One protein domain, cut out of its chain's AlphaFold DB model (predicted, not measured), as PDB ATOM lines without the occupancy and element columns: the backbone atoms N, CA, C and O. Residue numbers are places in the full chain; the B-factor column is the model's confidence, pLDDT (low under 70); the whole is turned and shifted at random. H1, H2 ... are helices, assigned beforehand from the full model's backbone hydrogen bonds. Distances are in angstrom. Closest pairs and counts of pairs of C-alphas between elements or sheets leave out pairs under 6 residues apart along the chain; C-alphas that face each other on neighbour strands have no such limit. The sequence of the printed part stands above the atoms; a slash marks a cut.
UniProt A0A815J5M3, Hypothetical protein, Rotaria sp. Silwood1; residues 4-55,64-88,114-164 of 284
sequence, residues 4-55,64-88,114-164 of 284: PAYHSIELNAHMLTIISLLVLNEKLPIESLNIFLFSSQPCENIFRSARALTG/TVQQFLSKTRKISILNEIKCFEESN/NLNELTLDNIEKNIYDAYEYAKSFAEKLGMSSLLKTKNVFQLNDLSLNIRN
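Overview. This is residues 4 to 55, 64 to 88 and 114 to 164 of the 284 residues of the protein "Hypothetical protein" of Rotaria sp. Silwood1 (UniProt A0A815J5M3). This is an open, elongated row of helices with few contacts: H1 and H6 make a narrow, loose V, and H2, H3 and H4 lead away from H1 to H5, which stands across the far end of H4. Beyond H6 lie short H7, the link after it and H8. The printed part has 128 residues with eight named helices, H1 to H8 in order, and no named strand: all helix. It is extended, with a radius of gyration of the C-alphas of 22.2 A and spans of 62 by 35 by 23 A.

Along the chain. H1, residues 4 to 24, begins at C-alpha 4 (281.281, 283.599, 303.577) and is 30.2 A long. H2 is residues 30 to 33, H3 35 to 38, H4 41 to 52, 16.2 A. H5, residues 65 to 87, measures 32.5 A; H6, residues 120 to 140, 30.4 A. H7 is residues 144 to 149; H8, 160 to 164, ends at C-alpha 164 (264.443, 277.577, 271.442).

Arrangement. H1 touches H2, closest C-alphas Val 23 and Ile 30, 6.0 A. H1 and H6 only just touch, with 3 pairs of C-alphas within 8 A, at a shallow tilt of 23 degrees, opposite ways; the closest are Leu 21 and Leu 120, 7.8 A. H3 meets H2 and H4 only through their links. H4 touches H5, about perpendicular at 73 degrees, closest C-alphas Ala 50 and Lys 71, 5.8 A. H6 is close to but not clearly touching H7, at C-alphas Ala 138 and Ser 144, 6.1 A, and H8, at Asp 121 and Ile 162, 7.3 A. Every O i to N i+4 pair is within hydrogen-bond range in H1, H4, H6 and H7; H5 has 18 of 19, H8 0 of 1, with 1 of 2 O i to N i+3 pairs; H2 and H3 are too short for such a pair.

Size, cuts and confidence. C-alphas 55 and 164, the two farthest apart, are 66.3 A apart. Residues 56 to 63 and 89 to 113 are not printed; the gaps between C-alphas are 15.3 A and 28.4 A. Of the links printed whole, none is long. pLDDT is under 70 at residues 86 to 88, 114 to 117 and 151 to 164.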
ATOM      1  N   PRO A   4     282.090 284.752 303.180       84.12
ATOM      2  CA  PRO A   4     281.281 283.599 303.577       84.12
ATOM      3  C   PRO A   4     279.778 283.792 303.353       84.12
ATOM      4  O   PRO A   4     279.112 282.868 302.903       84.12
ATOM      5  N   ALA A   5     279.246 284.993 303.605       86.06
ATOM      6  CA  ALA A   5     277.820 285.269 303.442       86.06
ATOM      7  C   ALA A   5     277.375 285.150 301.975       86.06
ATOM      8  O   ALA A   5     276.306 284.608 301.706       86.06
ATOM      9  N   TYR A   6     278.207 285.597 301.028       83.06
ATOM     10  CA  TYR A   6     277.925 285.437 299.598       83.06
ATOM     11  C   TYR A   6     277.851 283.964 299.198       83.06
ATOM     12  O   TYR A   6     276.892 283.556 298.548       83.06
ATOM     13  N   HIS A   7     278.815 283.160 299.650       85.44
ATOM     14  CA  HIS A   7     278.828 281.731 299.353       85.44
ATOM     15  C   HIS A   7     277.633 281.000 299.981       85.44
ATOM     16  O   HIS A   7     277.049 280.118 299.362       85.44
ATOM     17  N   SER A   8     277.210 281.391 301.186       88.06
ATOM     18  CA  SER A   8     276.012 280.825 301.814       88.06
ATOM     19  C   SER A   8     274.731 281.132 301.035       88.06
ATOM     20  O   SER A   8     273.884 280.253 300.911       88.06
ATOM     21  N   ILE A   9     274.583 282.345 300.494       88.25
ATOM     22  CA  ILE A   9     273.420 282.704 299.663       88.25
ATOM     23  C   ILE A   9     273.394 281.850 298.391       88.25
ATOM     24  O   ILE A   9     272.352 281.292 298.054       88.25
ATOM     25  N   GLU A  10     274.540 281.708 297.727       85.38
ATOM     26  CA  GLU A  10     274.695 280.882 296.527       85.38
ATOM     27  C   GLU A  10     274.357 279.408 296.802       85.38
ATOM     28  O   GLU A  10     273.535 278.814 296.100       85.38
ATOM     29  N   LEU A  11     274.916 278.829 297.869       87.12
ATOM     30  CA  LEU A  11     274.619 277.455 298.281       87.12
ATOM     31  C   LEU A  11     273.133 277.254 298.588       87.12
ATOM     32  O   LEU A  11     272.550 276.263 298.150       87.12
ATOM     33  N   ASN A  12     272.511 278.188 299.312       90.94
ATOM     34  CA  ASN A  12     271.093 278.108 299.652       90.94
ATOM     35  C   ASN A  12     270.207 278.180 298.400       90.94
ATOM     36  O   ASN A  12     269.250 277.411 298.292       90.94
ATOM     37  N   ALA A  13     270.539 279.059 297.449       87.50
ATOM     38  CA  ALA A  13     269.822 279.174 296.183       87.50
ATOM     39  C   ALA A  13     269.910 277.870 295.374       87.50
ATOM     40  O   ALA A  13     268.879 277.304 295.013       87.50
ATOM     41  N   HIS A  14     271.122 277.337 295.174       84.12
ATOM     42  CA  HIS A  14     271.314 276.072 294.462       84.12
ATOM     43  C   HIS A  14     270.620 274.895 295.148       84.12
ATOM     44  O   HIS A  14     270.009 274.066 294.473       84.12
ATOM     45  N   MET A  15     270.687 274.818 296.478       87.62
ATOM     46  CA  MET A  15     270.030 273.755 297.233       87.62
ATOM     47  C   MET A  15     268.514 273.792 297.042       87.62
ATOM     48  O   MET A  15     267.905 272.754 296.788       87.62
ATOM     49  N   LEU A  16     267.908 274.982 297.102       89.94
ATOM     50  CA  LEU A  16     266.478 275.135 296.861       89.94
ATOM     51  C   LEU A  16     266.107 274.717 295.433       89.94
ATOM     52  O   LEU A  16     265.158 273.958 295.261       89.94
ATOM     53  N   THR A  17     266.884 275.121 294.421       86.12
ATOM     54  CA  THR A  17     266.673 274.681 293.032       86.12
ATOM     55  C   THR A  17     266.753 273.160 292.901       86.12
ATOM     56  O   THR A  17     265.896 272.558 292.259       86.12
ATOM     57  N   ILE A  18     267.735 272.513 293.537       85.00
ATOM     58  CA  ILE A  18     267.870 271.049 293.531       85.00
ATOM     59  C   ILE A  18     266.650 270.389 294.178       85.00
ATOM     60  O   ILE A  18     266.105 269.443 293.611       85.00
ATOM     61  N   ILE A  19     266.200 270.878 295.336       84.56
ATOM     62  CA  ILE A  19     265.015 270.345 296.021       84.56
ATOM     63  C   ILE A  19     263.778 270.495 295.126       84.56
ATOM     64  O   ILE A  19     263.048 269.520 294.950       84.56
ATOM     65  N   SER A  20     263.588 271.653 294.490       85.44
ATOM     66  CA  SER A  20     262.508 271.883 293.523       85.44
ATOM     67  C   SER A  20     262.558 270.909 292.348       85.44
ATOM     68  O   SER A  20     261.541 270.310 292.008       85.44
ATOM     69  N   LEU A  21     263.738 270.668 291.771       82.88
ATOM     70  CA  LEU A  21     263.913 269.686 290.697       82.88
ATOM     71  C   LEU A  21     263.640 268.252 291.169       82.88
ATOM     72  O   LEU A  21     263.102 267.444 290.415       82.88
ATOM     73  N   LEU A  22     264.005 267.894 292.400       81.69
ATOM     74  CA  LEU A  22     263.729 266.567 292.955       81.69
ATOM     75  C   LEU A  22     262.234 266.344 293.213       81.69
ATOM     76  O   LEU A  22     261.759 265.229 292.999       81.69
ATOM     77  N   VAL A  23     261.506 267.384 293.626       83.44
ATOM     78  CA  VAL A  23     260.042 267.344 293.764       83.44
ATOM     79  C   VAL A  23     259.366 267.242 292.397       83.44
ATOM     80  O   VAL A  23     258.501 266.391 292.221       83.44
ATOM     81  N   LEU A  24     259.819 268.014 291.402       83.12
ATOM     82  CA  LEU A  24     259.344 267.914 290.013       83.12
ATOM     83  C   LEU A  24     259.531 266.518 289.410       83.12
ATOM     84  O   LEU A  24     258.690 266.044 288.658       83.12
ATOM     85  N   ASN A  25     260.637 265.852 289.748       81.94
ATOM     86  CA  ASN A  25     260.933 264.491 289.303       81.94
ATOM     87  C   ASN A  25     260.269 263.403 290.172       81.94
ATOM     88  O   ASN A  25     260.678 262.244 290.089       81.94
ATOM     89  N   GLU A  26     259.330 263.768 291.051       81.62
ATOM     90  CA  GLU A  26     258.605 262.866 291.962       81.62
ATOM     91  C   GLU A  26     259.512 262.028 292.890       81.62
ATOM     92  O   GLU A  26     259.107 261.002 293.438       81.62
ATOM     93  N   LYS A  27     260.763 262.458 293.106       81.31
ATOM     94  CA  LYS A  27     261.707 261.792 294.022       81.31
ATOM     95  C   LYS A  27     261.533 262.240 295.468       81.31
ATOM     96  O   LYS A  27     261.967 261.535 296.378       81.31
ATOM     97  N   LEU A  28     260.946 263.418 295.673       81.38
ATOM     98  CA  LEU A  28     260.635 263.981 296.979       81.38
ATOM     99  C   LEU A  28     259.167 264.419 297.035       81.38
ATOM    100  O   LEU A  28     258.630 264.873 296.025       81.38
ATOM    101  N   PRO A  29     258.526 264.317 298.210       85.88
ATOM    102  CA  PRO A  29     257.161 264.780 298.397       85.88
ATOM    103  C   PRO A  29     257.114 266.317 298.425       85.88
ATOM    104  O   PRO A  29     258.100 266.959 298.808       85.88
ATOM    105  N   ILE A  30     255.985 266.920 298.039       83.06
ATOM    106  CA  ILE A  30     255.852 268.383 297.916       83.06
ATOM    107  C   ILE A  30     256.041 269.125 299.239       83.06
ATOM    108  O   ILE A  30     256.529 270.251 299.265       83.06
ATOM    109  N   GLU A  31     255.746 268.470 300.356       85.25
ATOM    110  CA  GLU A  31     255.972 268.984 301.702       85.25
ATOM    111  C   GLU A  31     257.453 269.324 301.943       85.25
ATOM    112  O   GLU A  31     257.769 270.150 302.801       85.25
ATOM    113  N   SER A  32     258.364 268.747 301.148       85.31
ATOM    114  CA  SER A  32     259.793 269.076 301.158       85.31
ATOM    115  C   SER A  32     260.082 270.510 300.709       85.31
ATOM    116  O   SER A  32     261.144 271.023 301.035       85.31
ATOM    117  N   LEU A  33     259.162 271.179 300.002       85.62
ATOM    118  CA  LEU A  33     259.280 272.591 299.605       85.62
ATOM    119  C   LEU A  33     258.820 273.569 300.688       85.62
ATOM    120  O   LEU A  33     258.688 274.768 300.438       85.62
ATOM    121  N   ASN A  34     258.591 273.093 301.910       85.00
ATOM    122  CA  ASN A  34     258.293 273.964 303.035       85.00
ATOM    123  C   ASN A  34     259.547 274.739 303.486       85.00
ATOM    124  O   ASN A  34     260.209 274.390 304.466       85.00
ATOM    125  N   ILE A  35     259.846 275.832 302.778       83.69
ATOM    126  CA  ILE A  35     261.018 276.692 302.998       83.69
ATOM    127  C   ILE A  35     261.098 277.272 304.416       83.69
ATOM    128  O   ILE A  35     262.186 277.591 304.895       83.69
ATOM    129  N   PHE A  36     259.975 277.360 305.134       82.38
ATOM    130  CA  PHE A  36     259.943 277.852 306.513       82.38
ATOM    131  C   PHE A  36     260.711 276.933 307.474       82.38
ATOM    132  O   PHE A  36     261.218 277.391 308.502       82.38
ATOM    133  N   LEU A  37     260.853 275.652 307.122       82.88
ATOM    134  CA  LEU A  37     261.605 274.665 307.896       82.88
ATOM    135  C   LEU A  37     263.114 274.692 307.617       82.88
ATOM    136  O   LEU A  37     263.862 274.052 308.351       82.88
ATOM    137  N   PHE A  38     263.579 275.424 306.600       87.12
ATOM    138  CA  PHE A  38     265.004 275.469 306.234       87.12
ATOM    139  C   PHE A  38     265.816 276.461 307.073       87.12
ATOM    140  O   PHE A  38     267.036 276.543 306.944       87.12
ATOM    141  N   SER A  39     265.152 277.214 307.948       88.88
ATOM    142  CA  SER A  39     265.804 278.146 308.865       88.88
ATOM    143  C   SER A  39     266.201 277.473 310.185       88.88
ATOM    144  O   SER A  39     265.643 276.453 310.584       88.88
ATOM    145  N   SER A  40     267.126 278.089 310.926       88.44
ATOM    146  CA  SER A  40     267.460 277.699 312.305       88.44
ATOM    147  C   SER A  40     266.382 278.087 313.325       88.44
ATOM    148  O   SER A  40     266.459 277.691 314.492       88.44
ATOM    149  N   GLN A  41     265.364 278.846 312.909       86.19
ATOM    150  CA  GLN A  41     264.346 279.407 313.793       86.19
ATOM    151  C   GLN A  41     263.598 278.347 314.627       86.19
ATOM    152  O   GLN A  41     263.399 278.574 315.826       86.19
ATOM    153  N   PRO A  42     263.219 277.167 314.087       84.25
ATOM    154  CA  PRO A  42     262.617 276.104 314.892       84.25
ATOM    155  C   PRO A  42     263.557 275.603 315.998       84.25
ATOM    156  O   PRO A  42     263.121 275.392 317.133       84.25
ATOM    157  N   CYS A  43     264.855 275.471 315.707       87.62
ATOM    158  CA  CYS A  43     265.859 275.073 316.692       87.62
ATOM    159  C   CYS A  43     265.991 276.129 317.797       87.62
ATOM    160  O   CYS A  43     265.937 275.798 318.985       87.62
ATOM    161  N   GLU A  44     266.091 277.407 317.430       87.69
ATOM    162  CA  GLU A  44     266.126 278.505 318.397       87.69
ATOM    163  C   GLU A  44     264.884 278.534 319.285       87.69
ATOM    164  O   GLU A  44     264.994 278.747 320.495       87.69
ATOM    165  N   ASN A  45     263.706 278.285 318.714       86.44
ATOM    166  CA  ASN A  45     262.456 278.245 319.460       86.44
ATOM    167  C   ASN A  45     262.457 277.133 320.528       86.44
ATOM    168  O   ASN A  45     261.992 277.346 321.654       86.44
ATOM    169  N   ILE A  46     263.049 275.971 320.228       89.25
ATOM    170  CA  ILE A  46     263.239 274.891 321.209       89.25
ATOM    171  C   ILE A  46     264.168 275.349 322.340       89.25
ATOM    172  O   ILE A  46     263.849 275.143 323.515       89.25
ATOM    173  N   PHE A  47     265.279 276.022 322.028       89.19
ATOM    174  CA  PHE A  47     266.176 276.561 323.054       89.19
ATOM    175  C   PHE A  47     265.501 277.638 323.912       89.19
ATOM    176  O   PHE A  47     265.625 277.608 325.140       89.19
ATOM    177  N   ARG A  48     264.736 278.553 323.304       87.00
ATOM    178  CA  ARG A  48     263.938 279.562 324.024       87.00
ATOM    179  C   ARG A  48     262.927 278.892 324.957       87.00
ATOM    180  O   ARG A  48     262.864 279.239 326.136       87.00
ATOM    181  N   SER A  49     262.224 277.868 324.477       88.06
ATOM    182  CA  SER A  49     261.278 277.080 325.278       88.06
ATOM    183  C   SER A  49     261.965 276.363 326.447       88.06
ATOM    184  O   SER A  49     261.484 276.398 327.579       88.06
ATOM    185  N   ALA A  50     263.140 275.770 326.221       88.88
ATOM    186  CA  ALA A  50     263.916 275.119 327.275       88.88
ATOM    187  C   ALA A  50     264.374 276.109 328.362       88.88
ATOM    188  O   ALA A  50     264.323 275.781 329.556       88.88
ATOM    189  N   ARG A  51     264.770 277.328 327.967       84.94
ATOM    190  CA  ARG A  51     265.102 278.417 328.899       84.94
ATOM    191  C   ARG A  51     263.880 278.867 329.698       84.94
ATOM    192  O   ARG A  51     264.004 279.021 330.910       84.94
ATOM    193  N   ALA A  52     262.712 278.982 329.065       84.56
ATOM    194  CA  ALA A  52     261.458 279.362 329.723       84.56
ATOM    195  C   ALA A  52     260.972 278.328 330.756       84.56
ATOM    196  O   ALA A  52     260.367 278.691 331.758       84.56
ATOM    197  N   LEU A  53     261.304 277.043 330.581       84.06
ATOM    198  CA  LEU A  53     261.027 275.978 331.558       84.06
ATOM    199  C   LEU A  53     261.976 275.983 332.770       84.06
ATOM    200  O   LEU A  53     262.214 274.945 333.399       84.06
ATOM    201  N   THR A  54     262.622 277.106 333.055       79.25
ATOM    202  CA  THR A  54     263.477 277.274 334.232       79.25
ATOM    203  C   THR A  54     262.624 277.799 335.383       79.25
ATOM    204  O   THR A  54     261.724 278.603 335.170       79.25
ATOM    205  N   GLY A  55     262.838 277.273 336.592       73.31
ATOM    206  CA  GLY A  55     261.979 277.580 337.738       73.31
ATOM    207  C   GLY A  55     261.933 279.083 338.062       73.31
ATOM    208  O   GLY A  55     262.905 279.784 337.789       73.31
ATOM    209  N   THR A  64     273.115 272.228 331.267       84.88
ATOM    210  CA  THR A  64     273.878 271.104 330.711       84.88
ATOM    211  C   THR A  64     273.043 270.361 329.667       84.88
ATOM    212  O   THR A  64     271.813 270.443 329.666       84.88
ATOM    213  N   VAL A  65     273.684 269.566 328.805       83.19
ATOM    214  CA  VAL A  65     272.970 268.721 327.827       83.19
ATOM    215  C   VAL A  65     271.962 267.794 328.517       83.19
ATOM    216  O   VAL A  65     270.843 267.631 328.047       83.19
ATOM    217  N   GLN A  66     272.296 267.246 329.689       83.38
ATOM    218  CA  GLN A  66     271.365 266.419 330.461       83.38
ATOM    219  C   GLN A  66     270.134 267.213 330.925       83.38
ATOM    220  O   GLN A  66     269.001 266.736 330.824       83.38
ATOM    221  N   GLN A  67     270.341 268.439 331.409       82.94
ATOM    222  CA  GLN A  67     269.247 269.329 331.791       82.94
ATOM    223  C   GLN A  67     268.395 269.709 330.572       82.94
ATOM    224  O   GLN A  67     267.167 269.689 330.675       82.94
ATOM    225  N   PHE A  68     269.014 269.967 329.416       87.94
ATOM    226  CA  PHE A  68     268.305 270.181 328.156       87.94
ATOM    227  C   PHE A  68     267.423 268.983 327.802       87.94
ATOM    228  O   PHE A  68     266.220 269.155 327.647       87.94
ATOM    229  N   LEU A  69     267.971 267.765 327.781       86.44
ATOM    230  CA  LEU A  69     267.225 266.543 327.457       86.44
ATOM    231  C   LEU A  69     266.065 266.276 328.433       86.44
ATOM    232  O   LEU A  69     264.994 265.816 328.041       86.44
ATOM    233  N   SER A  70     266.226 266.610 329.715       86.12
ATOM    234  CA  SER A  70     265.114 266.516 330.671       86.12
ATOM    235  C   SER A  70     263.995 267.528 330.374       86.12
ATOM    236  O   SER A  70     262.813 267.242 330.583       86.12
ATOM    237  N   LYS A  71     264.358 268.710 329.858       88.06
ATOM    238  CA  LYS A  71     263.425 269.767 329.454       88.06
ATOM    239  C   LYS A  71     262.775 269.455 328.104       88.06
ATOM    240  O   LYS A  71     261.582 269.708 327.981       88.06
ATOM    241  N   THR A  72     263.476 268.857 327.137       88.44
ATOM    242  CA  THR A  72     262.897 268.500 325.826       88.44
ATOM    243  C   THR A  72     261.725 267.538 325.964       88.44
ATOM    244  O   THR A  72     260.713 267.732 325.302       88.44
ATOM    245  N   ARG A  73     261.784 266.581 326.902       87.69
ATOM    246  CA  ARG A  73     260.631 265.720 327.210       87.69
ATOM    247  C   ARG A  73     259.406 266.526 327.651       87.69
ATOM    248  O   ARG A  73     258.299 266.250 327.204       87.69
ATOM    249  N   LYS A  74     259.595 267.538 328.504       88.69
ATOM    250  CA  LYS A  74     258.505 268.430 328.938       88.69
ATOM    251  C   LYS A  74     257.985 269.284 327.782       88.69
ATOM    252  O   LYS A  74     256.778 269.439 327.655       88.69
ATOM    253  N   ILE A  75     258.880 269.802 326.938       89.94
ATOM    254  CA  ILE A  75     258.516 270.555 325.726       89.94
ATOM    255  C   ILE A  75     257.679 269.681 324.788       89.94
ATOM    256  O   ILE A  75     256.652 270.138 324.306       89.94
ATOM    257  N   SER A  76     258.073 268.423 324.578       89.75
ATOM    258  CA  SER A  76     257.342 267.473 323.733       89.75
ATOM    259  C   SER A  76     255.908 267.277 324.216       89.75
ATOM    260  O   SER A  76     254.985 267.412 323.423       89.75
ATOM    261  N   ILE A  77     255.718 267.036 325.518       87.38
ATOM    262  CA  ILE A  77     254.383 266.881 326.116       87.38
ATOM    263  C   ILE A  77     253.568 268.172 325.960       87.38
ATOM    264  O   ILE A  77     252.397 268.128 325.607       87.38
ATOM    265  N   LEU A  78     254.180 269.340 326.186       86.19
ATOM    266  CA  LEU A  78     253.497 270.625 325.996       86.19
ATOM    267  C   LEU A  78     253.073 270.848 324.541       86.19
ATOM    268  O   LEU A  78     251.995 271.384 324.307       86.19
ATOM    269  N   ASN A  79     253.903 270.454 323.578       85.38
ATOM    270  CA  ASN A  79     253.575 270.568 322.160       85.38
ATOM    271  C   ASN A  79     252.455 269.599 321.766       85.38
ATOM    272  O   ASN A  79     251.536 270.011 321.074       85.38
ATOM    273  N   GLU A  80     252.479 268.362 322.262       85.44
ATOM    274  CA  GLU A  80     251.407 267.384 322.045       85.44
ATOM    275  C   GLU A  80     250.060 267.899 322.573       85.44
ATOM    276  O   GLU A  80     249.053 267.856 321.869       85.44
ATOM    277  N   ILE A  81     250.059 268.482 323.775       82.69
ATOM    278  CA  ILE A  81     248.864 269.096 324.363       82.69
ATOM    279  C   ILE A  81     248.371 270.280 323.513       82.69
ATOM    280  O   ILE A  81     247.168 270.405 323.292       82.69
ATOM    281  N   LYS A  82     249.277 271.132 323.012       79.94
ATOM    282  CA  LYS A  82     248.914 272.248 322.120       79.94
ATOM    283  C   LYS A  82     248.290 271.754 320.816       79.94
ATOM    284  O   LYS A  82     247.249 272.269 320.425       79.94
ATOM    285  N   CYS A  83     248.879 270.740 320.182       75.75
ATOM    286  CA  CYS A  83     248.329 270.143 318.966       75.75
ATOM    287  C   CYS A  83     246.936 269.545 319.215       75.75
ATOM    288  O   CYS A  83     246.034 269.736 318.403       75.75
ATOM    289  N   PHE A  84     246.734 268.883 320.359       75.12
ATOM    290  CA  PHE A  84     245.432 268.333 320.741       75.12
ATOM    291  C   PHE A  84     244.368 269.420 320.971       75.12
ATOM    292  O   PHE A  84     243.194 269.205 320.666       75.12
ATOM    293  N   GLU A  85     244.759 270.583 321.506       72.56
ATOM    294  CA  GLU A  85     243.874 271.745 321.662       72.56
ATOM    295  C   GLU A  85     243.437 272.311 320.301       72.56
ATOM    296  O   GLU A  85     242.274 272.665 320.126       72.56
ATOM    297  N   GLU A  86     244.354 272.379 319.333       68.62
ATOM    298  CA  GLU A  86     244.079 272.893 317.985       68.62
ATOM    299  C   GLU A  86     243.183 271.948 317.170       68.62
ATOM    300  O   GLU A  86     242.343 272.416 316.402       68.62
ATOM    301  N   SER A  87     243.304 270.630 317.368       65.12
ATOM    302  CA  SER A  87     242.491 269.634 316.662       65.12
ATOM    303  C   SER A  87     241.099 269.409 317.271       65.12
ATOM    304  O   SER A  87     240.172 269.039 316.553       65.12
ATOM    305  N   ASN A  88     240.921 269.609 318.585       62.66
ATOM    306  CA  ASN A  88     239.641 269.376 319.268       62.66
ATOM    307  C   ASN A  88     238.852 270.675 319.456       62.66
ATOM    308  O   ASN A  88     238.830 271.283 320.525       62.66
ATOM    309  N   ASN A 114     250.740 275.697 294.690       59.25
ATOM    310  CA  ASN A 114     249.975 275.387 293.507       59.25
ATOM    311  C   ASN A 114     250.929 274.630 292.580       59.25
ATOM    312  O   ASN A 114     251.801 275.226 291.959       59.25
ATOM    313  N   LEU A 115     250.825 273.299 292.558       60.66
ATOM    314  CA  LEU A 115     251.707 272.410 291.793       60.66
ATOM    315  C   LEU A 115     251.781 272.811 290.320       60.66
ATOM    316  O   LEU A 115     252.813 272.630 289.685       60.66
ATOM    317  N   ASN A 116     250.706 273.410 289.810       63.22
ATOM    318  CA  ASN A 116     250.613 273.896 288.440       63.22
ATOM    319  C   ASN A 116     251.573 275.065 288.146       63.22
ATOM    320  O   ASN A 116     251.869 275.323 286.984       63.22
ATOM    321  N   GLU A 117     252.067 275.765 289.171       68.38
ATOM    322  CA  GLU A 117     253.042 276.854 289.032       68.38
ATOM    323  C   GLU A 117     254.492 276.378 289.167       68.38
ATOM    324  O   GLU A 117     255.408 277.075 288.729       68.38
ATOM    325  N   LEU A 118     254.740 275.193 289.733       77.44
ATOM    326  CA  LEU A 118     256.084 274.632 289.777       77.44
ATOM    327  C   LEU A 118     256.322 273.843 288.487       77.44
ATOM    328  O   LEU A 118     255.985 272.670 288.394       77.44
ATOM    329  N   THR A 119     256.907 274.497 287.488       80.88
ATOM    330  CA  THR A 119     257.366 273.879 286.237       80.88
ATOM    331  C   THR A 119     258.826 274.236 285.986       80.88
ATOM    332  O   THR A 119     259.344 275.204 286.548       80.88
ATOM    333  N   LEU A 120     259.505 273.453 285.145       80.12
ATOM    334  CA  LEU A 120     260.887 273.735 284.753       80.12
ATOM    335  C   LEU A 120     261.001 275.123 284.095       80.12
ATOM    336  O   LEU A 120     261.830 275.925 284.521       80.12
ATOM    337  N   ASP A 121     260.067 275.449 283.197       80.19
ATOM    338  CA  ASP A 121     259.988 276.753 282.529       80.19
ATOM    339  C   ASP A 121     259.847 277.914 283.525       80.19
ATOM    340  O   ASP A 121     260.499 278.949 283.383       80.19
ATOM    341  N   ASN A 122     259.034 277.748 284.575       83.44
ATOM    342  CA  ASN A 122     258.854 278.779 285.599       83.44
ATOM    343  C   ASN A 122     260.103 278.948 286.473       83.44
ATOM    344  O   ASN A 122     260.439 280.069 286.854       83.44
ATOM    345  N   ILE A 123     260.812 277.858 286.786       83.81
ATOM    346  CA  ILE A 123     262.088 277.931 287.511       83.81
ATOM    347  C   ILE A 123     263.110 278.718 286.687       83.81
ATOM    348  O   ILE A 123     263.780 279.602 287.217       83.81
ATOM    349  N   GLU A 124     263.215 278.443 285.393       81.31
ATOM    350  CA  GLU A 124     264.214 279.082 284.538       81.31
ATOM    351  C   GLU A 124     263.859 280.522 284.194       81.31
ATOM    352  O   GLU A 124     264.746 281.378 284.210       81.31
ATOM    353  N   LYS A 125     262.571 280.824 283.998       83.06
ATOM    354  CA  LYS A 125     262.088 282.202 283.897       83.06
ATOM    355  C   LYS A 125     262.446 283.004 285.149       83.06
ATOM    356  O   LYS A 125     263.018 284.081 285.027       83.06
ATOM    357  N   ASN A 126     262.218 282.455 286.344       86.12
ATOM    358  CA  ASN A 126     262.600 283.112 287.598       86.12
ATOM    359  C   ASN A 126     264.119 283.336 287.707       86.12
ATOM    360  O   ASN A 126     264.550 284.386 288.185       86.12
ATOM    361  N   ILE A 127     264.941 282.377 287.262       85.00
ATOM    362  CA  ILE A 127     266.405 282.533 287.227       85.00
ATOM    363  C   ILE A 127     266.803 283.665 286.269       85.00
ATOM    364  O   ILE A 127     267.649 284.493 286.615       85.00
ATOM    365  N   TYR A 128     266.190 283.718 285.087       82.75
ATOM    366  CA  TYR A 128     266.448 284.756 284.092       82.75
ATOM    367  C   TYR A 128     266.023 286.148 284.582       82.75
ATOM    368  O   TYR A 128     266.812 287.093 284.514       82.75
ATOM    369  N   ASP A 129     264.823 286.269 285.150       85.25
ATOM    370  CA  ASP A 129     264.300 287.528 285.686       85.25
ATOM    371  C   ASP A 129     265.170 288.039 286.847       85.25
ATOM    372  O   ASP A 129     265.519 289.221 286.904       85.25
ATOM    373  N   ALA A 130     265.602 287.142 287.742       86.12
ATOM    374  CA  ALA A 130     266.527 287.477 288.823       86.12
ATOM    375  C   ALA A 130     267.892 287.950 288.294       86.12
ATOM    376  O   ALA A 130     268.475 288.894 288.838       86.12
ATOM    377  N   TYR A 131     268.391 287.332 287.221       84.81
ATOM    378  CA  TYR A 131     269.628 287.743 286.565       84.81
ATOM    379  C   TYR A 131     269.518 289.144 285.945       84.81
ATOM    380  O   TYR A 131     270.367 289.997 286.216       84.81
ATOM    381  N   GLU A 132     268.470 289.421 285.163       82.94
ATOM    382  CA  GLU A 132     268.269 290.749 284.568       82.94
ATOM    383  C   GLU A 132     268.036 291.819 285.648       82.94
ATOM    384  O   GLU A 132     268.587 292.921 285.553       82.94
ATOM    385  N   TYR A 133     267.337 291.487 286.741       87.38
ATOM    386  CA  TYR A 133     267.211 292.383 287.890       87.38
ATOM    387  C   TYR A 133     268.579 292.709 288.505       87.38
ATOM    388  O   TYR A 133     268.920 293.887 288.662       87.38
ATOM    389  N   ALA A 134     269.399 291.693 288.791       84.75
ATOM    390  CA  ALA A 134     270.737 291.869 289.352       84.75
ATOM    391  C   ALA A 134     271.654 292.685 288.425       84.75
ATOM    392  O   ALA A 134     272.392 293.560 288.885       84.75
ATOM    393  N   LYS A 135     271.567 292.453 287.113       82.81
ATOM    394  CA  LYS A 135     272.295 293.206 286.089       82.81
ATOM    395  C   LYS A 135     271.869 294.673 286.048       82.81
ATOM    396  O   LYS A 135     272.733 295.546 286.111       82.81
ATOM    397  N   SER A 136     270.564 294.950 286.047       86.94
ATOM    398  CA  SER A 136     270.043 296.323 286.100       86.94
ATOM    399  C   SER A 136     270.474 297.054 287.381       86.94
ATOM    400  O   SER A 136     270.787 298.245 287.362       86.94
ATOM    401  N   PHE A 137     270.545 296.338 288.505       86.38
ATOM    402  CA  PHE A 137     270.989 296.886 289.781       86.38
ATOM    403  C   PHE A 137     272.491 297.201 289.771       86.38
ATOM    404  O   PHE A 137     272.903 298.283 290.190       86.38
ATOM    405  N   ALA A 138     273.310 296.304 289.216       83.75
ATOM    406  CA  ALA A 138     274.739 296.535 289.024       83.75
ATOM    407  C   ALA A 138     275.023 297.729 288.090       83.75
ATOM    408  O   ALA A 138     275.975 298.482 288.322       83.75
ATOM    409  N   GLU A 139     274.176 297.936 287.075       84.44
ATOM    410  CA  GLU A 139     274.205 299.113 286.200       84.44
ATOM    411  C   GLU A 139     273.889 300.407 286.941       84.44
ATOM    412  O   GLU A 139     274.652 301.370 286.831       84.44
ATOM    413  N   LYS A 140     272.844 300.417 287.774       87.12
ATOM    414  CA  LYS A 140     272.500 301.573 288.619       87.12
ATOM    415  C   LYS A 140     273.608 301.934 289.613       87.12
ATOM    416  O   LYS A 140     273.795 303.109 289.912       87.12
ATOM    417  N   LEU A 141     274.366 300.949 290.091       85.50
ATOM    418  CA  LEU A 141     275.512 301.156 290.981       85.50
ATOM    419  C   LEU A 141     276.799 301.585 290.250       85.50
ATOM    420  O   LEU A 141     277.827 301.789 290.896       85.50
ATOM    421  N   GLY A 142     276.778 301.699 288.917       80.69
ATOM    422  CA  GLY A 142     277.943 302.085 288.117       80.69
ATOM    423  C   GLY A 142     279.048 301.021 288.060       80.69
ATOM    424  O   GLY A 142     280.174 301.321 287.668       80.69
ATOM    425  N   MET A 143     278.751 299.770 288.434       78.75
ATOM    426  CA  MET A 143     279.732 298.676 288.501       78.75
ATOM    427  C   MET A 143     279.914 297.935 287.166       78.75
ATOM    428  O   MET A 143     280.769 297.054 287.045       78.75
ATOM    429  N   SER A 144     279.144 298.295 286.138       73.88
ATOM    430  CA  SER A 144     279.093 297.566 284.865       73.88
ATOM    431  C   SER A 144     280.411 297.531 284.111       73.88
ATOM    432  O   SER A 144     280.713 296.533 283.468       73.88
ATOM    433  N   SER A 145     281.208 298.597 284.177       72.31
ATOM    434  CA  SER A 145     282.513 298.659 283.508       72.31
ATOM    435  C   SER A 145     283.495 297.641 284.096       72.31
ATOM    436  O   SER A 145     284.166 296.920 283.355       72.31
ATOM    437  N   LEU A 146     283.524 297.510 285.424       73.75
ATOM    438  CA  LEU A 146     284.401 296.586 286.142       73.75
ATOM    439  C   LEU A 146     283.965 295.124 285.964       73.75
ATOM    440  O   LEU A 146     284.802 294.249 285.746       73.75
ATOM    441  N   LEU A 147     282.657 294.871 285.991       72.50
ATOM    442  CA  LEU A 147     282.077 293.539 285.812       72.50
ATOM    443  C   LEU A 147     282.187 293.030 284.361       72.50
ATOM    444  O   LEU A 147     282.488 291.854 284.154       72.50
ATOM    445  N   LYS A 148     282.047 293.915 283.359       72.44
ATOM    446  CA  LYS A 148     282.319 293.598 281.941       72.44
ATOM    447  C   LYS A 148     283.793 293.264 281.714       72.44
ATOM    448  O   LYS A 148     284.097 292.297 281.026       72.44
ATOM    449  N   THR A 149     284.704 294.006 282.347       73.06
ATOM    450  CA  THR A 149     286.157 293.768 282.235       73.06
ATOM    451  C   THR A 149     286.570 292.409 282.814       73.06
ATOM    452  O   THR A 149     287.504 291.787 282.319       73.06
ATOM    453  N   LYS A 150     285.864 291.924 283.842       73.38
ATOM    454  CA  LYS A 150     286.113 290.615 284.466       73.38
ATOM    455  C   LYS A 150     285.288 289.461 283.877       73.38
ATOM    456  O   LYS A 150     285.371 288.355 284.399       73.38
ATOM    457  N   ASN A 151     284.519 289.705 282.814       66.00
ATOM    458  CA  ASN A 151     283.669 288.718 282.140       66.00
ATOM    459  C   ASN A 151     282.665 287.992 283.067       66.00
ATOM    460  O   ASN A 151     282.395 286.809 282.897       66.00
ATOM    461  N   VAL A 152     282.117 288.701 284.064       65.94
ATOM    462  CA  VAL A 152     281.219 288.128 285.096       65.94
ATOM    463  C   VAL A 152     279.734 288.191 284.686       65.94
ATOM    464  O   VAL A 152     278.890 287.569 285.314       65.94
ATOM    465  N   PHE A 153     279.395 288.900 283.603       64.38
ATOM    466  CA  PHE A 153     278.026 289.000 283.059       64.38
ATOM    467  C   PHE A 153     277.647 287.851 282.113       64.38
ATOM    468  O   PHE A 153     276.811 288.019 281.228       64.38
ATOM    469  N   GLN A 154     278.294 286.698 282.231       60.66
ATOM    470  CA  GLN A 154     277.905 285.532 281.451       60.66
ATOM    471  C   GLN A 154     277.079 284.626 282.350       60.66
ATOM    472  O   GLN A 154     277.587 284.029 283.295       60.66
ATOM    473  N   LEU A 155     275.784 284.558 282.058       60.88
ATOM    474  CA  LEU A 155     274.962 283.455 282.517       60.88
ATOM    475  C   LEU A 155     275.514 282.212 281.804       60.88
ATOM    476  O   LEU A 155     275.560 282.196 280.573       60.88
ATOM    477  N   ASN A 156     276.009 281.219 282.550       59.28
ATOM    478  CA  ASN A 156     276.337 279.918 281.955       59.28
ATOM    479  C   ASN A 156     275.098 279.425 281.207       59.28
ATOM    480  O   ASN A 156     273.999 279.621 281.725       59.28
ATOM    481  N   ASP A 157     275.274 278.819 280.028       52.03
ATOM    482  CA  ASP A 157     274.163 278.363 279.187       52.03
ATOM    483  C   ASP A 157     273.155 277.564 280.033       52.03
ATOM    484  O   ASP A 157     273.373 276.392 280.356       52.03
ATOM    485  N   LEU A 158     272.045 278.213 280.413       52.47
ATOM    486  CA  LEU A 158     270.847 277.504 280.838       52.47
ATOM    487  C   LEU A 158     270.442 276.613 279.673       52.47
ATOM    488  O   LEU A 158     270.650 276.970 278.511       52.47
ATOM    489  N   SER A 159     269.945 275.422 279.998       48.19
ATOM    490  CA  SER A 159     269.865 274.317 279.052       48.19
ATOM    491  C   SER A 159     269.287 274.753 277.696       48.19
ATOM    492  O   SER A 159     268.284 275.461 277.612       48.19
ATOM    493  N   LEU A 160     269.965 274.346 276.617       48.84
ATOM    494  CA  LEU A 160     269.776 274.794 275.228       48.84
ATOM    495  C   LEU A 160     268.318 274.742 274.711       48.84
ATOM    496  O   LEU A 160     268.004 275.313 273.668       48.84
ATOM    497  N   ASN A 161     267.434 274.038 275.414       49.75
ATOM    498  CA  ASN A 161     266.052 273.788 275.028       49.75
ATOM    499  C   ASN A 161     265.128 274.994 275.282       49.75
ATOM    500  O   ASN A 161     264.267 275.276 274.456       49.75
ATOM    501  N   ILE A 162     265.360 275.780 276.333       51.97
ATOM    502  CA  ILE A 162     264.444 276.869 276.734       51.97
ATOM    503  C   ILE A 162     264.602 278.113 275.888       51.97
ATOM    504  O   ILE A 162     263.634 278.810 275.598       51.97
ATOM    505  N   ARG A 163     265.813 278.339 275.387       46.88
ATOM    506  CA  ARG A 163     266.073 279.388 274.405       46.88
ATOM    507  C   ARG A 163     265.269 279.171 273.118       46.88
ATOM    508  O   ARG A 163     264.708 280.119 272.584       46.88
ATOM    509  N   ASN A 164     265.161 277.921 272.669       49.59
ATOM    510  CA  ASN A 164     264.443 277.577 271.442       49.59
ATOM    511  C   ASN A 164     262.917 277.595 271.610       49.59
ATOM    512  O   ASN A 164     262.205 277.797 270.627       49.59
TER     513      ASN A 164